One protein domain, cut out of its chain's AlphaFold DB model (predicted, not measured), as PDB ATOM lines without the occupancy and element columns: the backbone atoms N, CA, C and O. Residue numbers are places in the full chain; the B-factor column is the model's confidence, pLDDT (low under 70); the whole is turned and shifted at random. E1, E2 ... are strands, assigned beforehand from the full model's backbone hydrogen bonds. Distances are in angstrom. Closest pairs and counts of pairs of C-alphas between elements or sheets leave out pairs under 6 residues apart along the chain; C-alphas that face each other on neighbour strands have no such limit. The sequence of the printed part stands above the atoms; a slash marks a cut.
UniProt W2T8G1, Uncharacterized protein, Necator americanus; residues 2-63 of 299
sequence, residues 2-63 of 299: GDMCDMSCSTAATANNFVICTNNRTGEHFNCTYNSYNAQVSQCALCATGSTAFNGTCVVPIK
ATOM      1  N   GLY A   2     130.370 114.972 138.411       51.56
ATOM      2  CA  GLY A   2     131.835 114.906 138.563       51.56
ATOM      3  C   GLY A   2     132.481 116.283 138.748       51.56
ATOM      4  O   GLY A   2     131.796 117.292 138.623       51.56
ATOM      5  N   ASP A   3     133.797 116.317 138.969       56.94
ATOM      6  CA  ASP A   3     134.613 117.507 139.302       56.94
ATOM      7  C   ASP A   3     134.636 118.646 138.253       56.94
ATOM      8  O   ASP A   3     135.358 119.625 138.412       56.94
ATOM      9  N   MET A   4     133.841 118.558 137.181       56.66
ATOM     10  CA  MET A   4     133.757 119.561 136.107       56.66
ATOM     11  C   MET A   4     132.433 120.347 136.111       56.66
ATOM     12  O   MET A   4     131.972 120.786 135.061       56.66
ATOM     13  N   CYS A   5     131.785 120.511 137.268       60.69
ATOM     14  CA  CYS A   5     130.506 121.235 137.367       60.69
ATOM     15  C   CYS A   5     130.625 122.766 137.208       60.69
ATOM     16  O   CYS A   5     129.601 123.426 137.072       60.69
ATOM     17  N   ASP A   6     131.841 123.321 137.154       76.75
ATOM     18  CA  ASP A   6     132.091 124.772 137.056       76.75
ATOM     19  C   ASP A   6     132.376 125.249 135.617       76.75
ATOM     20  O   ASP A   6     133.107 126.219 135.387       76.75
ATOM     21  N   MET A   7     131.836 124.546 134.621       81.56
ATOM     22  CA  MET A   7     131.956 124.947 133.219       81.56
ATOM     23  C   MET A   7     130.799 125.868 132.826       81.56
ATOM     24  O   MET A   7     129.637 125.471 132.869       81.56
ATOM     25  N   SER A   8     131.124 127.085 132.392       88.00
ATOM     26  CA  SER A   8     130.162 128.004 131.783       88.00
ATOM     27  C   SER A   8     130.243 127.877 130.265       88.00
ATOM     28  O   SER A   8     131.276 128.180 129.666       88.00
ATOM     29  N   CYS A   9     129.175 127.385 129.637       86.19
ATOM     30  CA  CYS A   9     129.113 127.198 128.191       86.19
ATOM     31  C   CYS A   9     128.304 128.316 127.543       86.19
ATOM     32  O   CYS A   9     127.142 128.535 127.878       86.19
ATOM     33  N   SER A  10     128.914 128.987 126.571       81.19
ATOM     34  CA  SER A  10     128.220 129.928 125.703       81.19
ATOM     35  C   SER A  10     127.711 129.161 124.489       81.19
ATOM     36  O   SER A  10     128.496 128.675 123.669       81.19
ATOM     37  N   THR A  11     126.390 129.038 124.355       73.06
ATOM     38  CA  THR A  11     125.761 128.612 123.102       73.06
ATOM     39  C   THR A  11     125.815 129.785 122.128       73.06
ATOM     40  O   THR A  11     124.795 130.401 121.821       73.06
ATOM     41  N   ALA A  12     127.016 130.155 121.678       61.28
ATOM     42  CA  ALA A  12     127.143 131.053 120.543       61.28
ATOM     43  C   ALA A  12     126.396 130.379 119.389       61.28
ATOM     44  O   ALA A  12     126.720 129.237 119.062       61.28
ATOM     45  N   ALA A  13     125.365 131.052 118.870       52.00
ATOM     46  CA  ALA A  13     124.360 130.593 117.905       52.00
ATOM     47  C   ALA A  13     124.948 130.210 116.532       52.00
ATOM     48  O   ALA A  13     124.546 130.694 115.477       52.00
ATOM     49  N   THR A  14     125.948 129.346 116.549       53.59
ATOM     50  CA  THR A  14     126.662 128.834 115.399       53.59
ATOM     51  C   THR A  14     125.976 127.527 115.053       53.59
ATOM     52  O   THR A  14     125.844 126.661 115.908       53.59
ATOM     53  N   ALA A  15     125.508 127.389 113.815       59.25
ATOM     54  CA  ALA A  15     124.646 126.305 113.325       59.25
ATOM     55  C   ALA A  15     125.219 124.871 113.431       59.25
ATOM     56  O   ALA A  15     124.630 123.921 112.919       59.25
ATOM     57  N   ASN A  16     126.362 124.700 114.086       67.81
ATOM     58  CA  ASN A  16     127.031 123.430 114.276       67.81
ATOM     59  C   ASN A  16     126.834 123.025 115.740       67.81
ATOM     60  O   ASN A  16     126.938 123.875 116.614       67.81
ATOM     61  N   ASN A  17     126.579 121.746 116.018       83.88
ATOM     62  CA  ASN A  17     126.330 121.187 117.360       83.88
ATOM     63  C   ASN A  17     127.533 121.291 118.333       83.88
ATOM     64  O   ASN A  17     127.709 120.431 119.189       83.88
ATOM     65  N   PHE A  18     128.395 122.295 118.194       83.19
ATOM     66  CA  PHE A  18     129.572 122.547 119.005       83.19
ATOM     67  C   PHE A  18     129.354 123.792 119.856       83.19
ATOM     68  O   PHE A  18     128.918 124.832 119.366       83.19
ATOM     69  N   VAL A  19     129.684 123.681 121.136       86.50
ATOM     70  CA  VAL A  19     129.640 124.768 122.111       86.50
ATOM     71  C   VAL A  19     131.004 124.910 122.754       86.50
ATOM     72  O   VAL A  19     131.713 123.927 122.984       86.50
ATOM     73  N   ILE A  20     131.364 126.151 123.052       86.56
ATOM     74  CA  ILE A  20     132.598 126.454 123.761       86.56
ATOM     75  C   ILE A  20     132.248 126.647 125.229       86.56
ATOM     76  O   ILE A  20     131.395 127.466 125.582       86.56
ATOM     77  N   CYS A  21     132.916 125.872 126.072       87.94
ATOM     78  CA  CYS A  21     132.780 125.915 127.515       87.94
ATOM     79  C   CYS A  21     134.067 126.440 128.132       87.94
ATOM     80  O   CYS A  21     135.158 126.026 127.751       87.94
ATOM     81  N   THR A  22     133.939 127.341 129.094       88.62
ATOM     82  CA  THR A  22     135.071 127.893 129.834       88.62
ATOM     83  C   THR A  22     135.008 127.380 131.257       88.62
ATOM     84  O   THR A  22     133.965 127.459 131.909       88.62
ATOM     85  N   ASN A  23     136.122 126.847 131.744       88.25
ATOM     86  CA  ASN A  23     136.260 126.527 133.152       88.25
ATOM     87  C   ASN A  23     136.580 127.817 133.912       88.25
ATOM     88  O   ASN A  23     137.652 128.392 133.736       88.25
ATOM     89  N   ASN A  24     135.666 128.268 134.773       87.25
ATOM     90  CA  ASN A  24     135.843 129.520 135.516       87.25
ATOM     91  C   ASN A  24     137.023 129.478 136.503       87.25
ATOM     92  O   ASN A  24     137.510 130.528 136.914       87.25
ATOM     93  N   ARG A  25     137.494 128.284 136.884       86.25
ATOM     94  CA  ARG A  25     138.596 128.113 137.835       86.25
ATOM     95  C   ARG A  25     139.967 128.161 137.169       86.25
ATOM     96  O   ARG A  25     140.880 128.766 137.724       86.25
ATOM     97  N   THR A  26     140.128 127.498 136.022       86.50
ATOM     98  CA  THR A  26     141.415 127.440 135.301       86.50
ATOM     99  C   THR A  26     141.525 128.491 134.199       86.50
ATOM    100  O   THR A  26     142.631 128.801 133.768       86.50
ATOM    101  N   GLY A  27     140.399 129.055 133.747       85.38
ATOM    102  CA  GLY A  27     140.341 129.916 132.565       85.38
ATOM    103  C   GLY A  27     140.546 129.153 131.253       85.38
ATOM    104  O   GLY A  27     140.699 129.772 130.205       85.38
ATOM    105  N   GLU A  28     140.573 127.818 131.289       85.38
ATOM    106  CA  GLU A  28     140.756 126.991 130.100       85.38
ATOM    107  C   GLU A  28     139.454 126.864 129.308       85.38
ATOM    108  O   GLU A  28     138.356 126.768 129.871       85.38
ATOM    109  N   HIS A  29     139.592 126.815 127.986       87.00
ATOM    110  CA  HIS A  29     138.477 126.635 127.067       87.00
ATOM    111  C   HIS A  29     138.414 125.191 126.565       87.00
ATOM    112  O   HIS A  29     139.429 124.579 126.226       87.00
ATOM    113  N   PHE A  30     137.200 124.668 126.462       87.50
ATOM    114  CA  PHE A  30     136.888 123.338 125.960       87.50
ATOM    115  C   PHE A  30     135.906 123.458 124.800       87.50
ATOM    116  O   PHE A  30     134.936 124.211 124.871       87.50
ATOM    117  N   ASN A  31     136.142 122.697 123.737       86.75
ATOM    118  CA  ASN A  31     135.183 122.526 122.655       86.75
ATOM    119  C   ASN A  31     134.410 121.240 122.901       86.75
ATOM    120  O   ASN A  31     135.001 120.160 122.942       86.75
ATOM    121  N   CYS A  32     133.103 121.366 123.080       87.06
ATOM    122  CA  CYS A  32     132.228 120.260 123.400       87.06
ATOM    123  C   CYS A  32     131.111 120.137 122.367       87.06
ATOM    124  O   CYS A  32     130.679 121.118 121.771       87.06
ATOM    125  N   THR A  33     130.585 118.931 122.201       88.25
ATOM    126  CA  THR A  33     129.401 118.683 121.378       88.25
ATOM    127  C   THR A  33     128.142 118.856 122.227       88.25
ATOM    128  O   THR A  33     127.948 118.141 123.216       88.25
ATOM    129  N   TYR A  34     127.282 119.799 121.854       87.75
ATOM    130  CA  TYR A  34     125.994 120.037 122.495       87.75
ATOM    131  C   TYR A  34     124.900 119.202 121.837       87.75
ATOM    132  O   TYR A  34     124.649 119.296 120.637       87.75
ATOM    133  N   ASN A  35     124.229 118.389 122.644       87.12
ATOM    134  CA  ASN A  35     123.054 117.646 122.235       87.12
ATOM    135  C   ASN A  35     121.800 118.443 122.616       87.12
ATOM    136  O   ASN A  35     121.396 118.451 123.781       87.12
ATOM    137  N   SER A  36     121.178 119.080 121.622       85.75
ATOM    138  CA  SER A  36     119.965 119.887 121.793       85.75
ATOM    139  C   SER A  36     118.758 119.083 122.278       85.75
ATOM    140  O   SER A  36     117.918 119.634 122.982       85.75
ATOM    141  N   TYR A  37     118.684 117.782 121.975       87.62
ATOM    142  CA  TYR A  37     117.563 116.930 122.388       87.62
ATOM    143  C   TYR A  37     117.513 116.715 123.902       87.62
ATOM    144  O   TYR A  37     116.434 116.652 124.480       87.62
ATOM    145  N   ASN A  38     118.682 116.621 124.542       87.44
ATOM    146  CA  ASN A  38     118.797 116.326 125.972       87.44
ATOM    147  C   ASN A  38     119.342 117.504 126.787       87.44
ATOM    148  O   ASN A  38     119.567 117.347 127.985       87.44
ATOM    149  N   ALA A  39     119.604 118.649 126.149       83.94
ATOM    150  CA  ALA A  39     120.311 119.788 126.737       83.94
ATOM    151  C   ALA A  39     121.613 119.376 127.457       83.94
ATOM    152  O   ALA A  39     121.938 119.878 128.532       83.94
ATOM    153  N   GLN A  40     122.354 118.430 126.871       84.00
ATOM    154  CA  GLN A  40     123.567 117.867 127.465       84.00
ATOM    155  C   GLN A  40     124.793 118.173 126.621       84.00
ATOM    156  O   GLN A  40     124.783 118.063 125.395       84.00
ATOM    157  N   VAL A  41     125.879 118.505 127.309       85.31
ATOM    158  CA  VAL A  41     127.197 118.706 126.720       85.31
ATOM    159  C   VAL A  41     127.976 117.394 126.819       85.31
ATOM    160  O   VAL A  41     128.035 116.776 127.880       85.31
ATOM    161  N   SER A  42     128.568 116.947 125.715       85.81
ATOM    162  CA  SER A  42     129.345 115.707 125.638       85.81
ATOM    163  C   SER A  42     130.598 115.901 124.783       85.81
ATOM    164  O   SER A  42     130.691 116.864 124.030       85.81
ATOM    165  N   GLN A  43     131.578 114.998 124.889       84.44
ATOM    166  CA  GLN A  43     132.797 115.025 124.060       84.44
ATOM    167  C   GLN A  43     133.578 116.353 124.129       84.44
ATOM    168  O   GLN A  43     133.944 116.923 123.105       84.44
ATOM    169  N   CYS A  44     133.827 116.851 125.340       84.38
ATOM    170  CA  CYS A  44     134.668 118.025 125.546       84.38
ATOM    171  C   CYS A  44     136.143 117.702 125.288       84.38
ATOM    172  O   CYS A  44     136.699 116.792 125.903       84.38
ATOM    173  N   ALA A  45     136.782 118.470 124.412       86.00
ATOM    174  CA  ALA A  45     138.220 118.446 124.180       86.00
ATOM    175  C   ALA A  45     138.830 119.797 124.566       86.00
ATOM    176  O   ALA A  45     138.245 120.843 124.285       86.00
ATOM    177  N   LEU A  46     140.005 119.777 125.202       85.69
ATOM    178  CA  LEU A  46     140.740 120.990 125.560       85.69
ATOM    179  C   LEU A  46     141.119 121.765 124.287       85.69
ATOM    180  O   LEU A  46     141.696 121.200 123.353       85.69
ATOM    181  N   CYS A  47     140.802 123.056 124.251       83.38
ATOM    182  CA  CYS A  47     141.214 123.948 123.177       83.38
ATOM    183  C   CYS A  47     142.632 124.437 123.442       83.38
ATOM    184  O   CYS A  47     142.885 125.134 124.421       83.38
ATOM    185  N   ALA A  48     143.558 124.114 122.541       76.81
ATOM    186  CA  ALA A  48     144.899 124.673 122.586       76.81
ATOM    187  C   ALA A  48     144.857 126.130 122.096       76.81
ATOM    188  O   ALA A  48     145.011 126.410 120.908       76.81
ATOM    189  N   THR A  49     144.620 127.082 122.998       69.12
ATOM    190  CA  THR A  49     144.799 128.507 122.702       69.12
ATOM    191  C   THR A  49     146.283 128.838 122.715       69.12
ATOM    192  O   THR A  49     146.893 128.963 123.772       69.12
ATOM    193  N   GLY A  50     146.879 128.988 121.531       60.75
ATOM    194  CA  GLY A  50     148.281 129.398 121.372       60.75
ATOM    195  C   GLY A  50     148.586 130.845 121.796       60.75
ATOM    196  O   GLY A  50     149.709 131.304 121.614       60.75
ATOM    197  N   SER A  51     147.611 131.583 122.332       58.72
ATOM    198  CA  SER A  51     147.761 132.960 122.802       58.72
ATOM    199  C   SER A  51     146.690 133.306 123.846       58.72
ATOM    200  O   SER A  51     145.644 132.666 123.919       58.72
ATOM    201  N   THR A  52     146.958 134.325 124.662       60.00
ATOM    202  CA  THR A  52     146.179 134.770 125.837       60.00
ATOM    203  C   THR A  52     144.769 135.307 125.547       60.00
ATOM    204  O   THR A  52     144.097 135.760 126.469       60.00
ATOM    205  N   ALA A  53     144.296 135.263 124.299       65.38
ATOM    206  CA  ALA A  53     142.970 135.735 123.916       65.38
ATOM    207  C   ALA A  53     142.278 134.709 123.011       65.38
ATOM    208  O   ALA A  53     142.714 134.437 121.890       65.38
ATOM    209  N   PHE A  54     141.180 134.136 123.503       67.31
ATOM    210  CA  PHE A  54     140.339 133.230 122.734       67.31
ATOM    211  C   PHE A  54     139.558 134.019 121.671       67.31
ATOM    212  O   PHE A  54     138.553 134.657 121.968       67.31
ATOM    213  N   ASN A  55     139.995 133.958 120.408       68.06
ATOM    214  CA  ASN A  55     139.350 134.629 119.264       68.06
ATOM    215  C   ASN A  55     138.061 133.926 118.778       68.06
ATOM    216  O   ASN A  55     137.756 133.928 117.587       68.06
ATOM    217  N   GLY A  56     137.329 133.240 119.659       69.94
ATOM    218  CA  GLY A  56     136.090 132.541 119.291       69.94
ATOM    219  C   GLY A  56     136.284 131.251 118.484       69.94
ATOM    220  O   GLY A  56     135.316 130.541 118.228       69.94
ATOM    221  N   THR A  57     137.514 130.914 118.089       68.94
ATOM    222  CA  THR A  57     137.818 129.727 117.284       68.94
ATOM    223  C   THR A  57     138.678 128.763 118.085       68.94
ATOM    224  O   THR A  57     139.857 128.994 118.344       68.94
ATOM    225  N   CYS A  58     138.073 127.647 118.485       71.25
ATOM    226  CA  CYS A  58     138.840 126.530 118.996       71.25
ATOM    227  C   CYS A  58     139.493 125.827 117.810       71.25
ATOM    228  O   CYS A  58     138.852 125.045 117.105       71.25
ATOM    229  N   VAL A  59     140.777 126.101 117.587       65.12
ATOM    230  CA  VAL A  59     141.607 125.175 116.823       65.12
ATOM    231  C   VAL A  59     141.736 123.953 117.718       65.12
ATOM    232  O   VAL A  59     142.581 123.913 118.610       65.12
ATOM    233  N   VAL A  60     140.824 122.990 117.551       59.09
ATOM    234  CA  VAL A  60     140.993 121.664 118.145       59.09
ATOM    235  C   VAL A  60     142.394 121.251 117.717       59.09
ATOM    236  O   VAL A  60     142.618 121.213 116.501       59.09
ATOM    237  N   PRO A  61     143.349 121.050 118.650       55.09
ATOM    238  CA  PRO A  61     144.680 120.607 118.277       55.09
ATOM    239  C   PRO A  61     144.431 119.387 117.422       55.09
ATOM    240  O   PRO A  61     143.768 118.462 117.894       55.09
ATOM    241  N   ILE A  62     144.792 119.494 116.136       52.28
ATOM    242  CA  ILE A  62     144.486 118.508 115.105       52.28
ATOM    243  C   ILE A  62     144.890 117.208 115.749       52.28
ATOM    244  O   ILE A  62     146.085 117.037 115.979       52.28
ATOM    245  N   LYS A  63     143.889 116.423 116.183       51.72
ATOM    246  CA  LYS A  63     144.071 115.266 117.058       51.72
ATOM    247  C   LYS A  63     145.225 114.541 116.436       51.72
ATOM    248  O   LYS A  63     144.997 114.109 115.305       51.72
TER     249      LYS A  63
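This is residues 2 to 63 of the 299 residues of an uncharacterized protein of Necator americanus (UniProt W2T8G1). With little regular structure, this is one small, strongly twisted sheet of four strands, E1 to E4, folding back and forth in chain order, followed by residues 47 to 63, which loop out past Ser 51 and turn back. The 62 printed residues are all-strand in class, with no named helix and 24 residues in named strands. The antiparallel sheet, order E1 E2 E3 E4, is a meander, each strand the antiparallel neighbour of the one before. The whole is compact, radius of gyration of the C-alphas 11.4 A, spanning 34 by 27 by 22 A.

E1, residues 7 to 10, 9.8 A, begins at C-alpha (131.956, 124.947, 133.219). E2 is residues 18 to 23, 16.1 A; E3, 29 to 35, 18.5 A. E4, 40 to 46, 17.6 A, ends at C-alpha (140.740, 120.990, 125.560).

Hairpin E1 and E2 has N 8 and O 22 within hydrogen-bond range, 2.9 A. Hairpin E2 and E3, 136 degrees between directions, has N 19 and O 32 at 2.8 A. Hairpin E3 and E4, 150 degrees, has N 33 and O 42 at 2.8 A. Edge strands E1 and E4 are apart.

The C-alphas farthest apart, Tyr 37 and Ser 51, are 34.2 A apart. The printed part has no cut, and no link is long. Confidence is under 70 at residues 2 to 5, 12 to 16, 49 to 57 and 59 to 63.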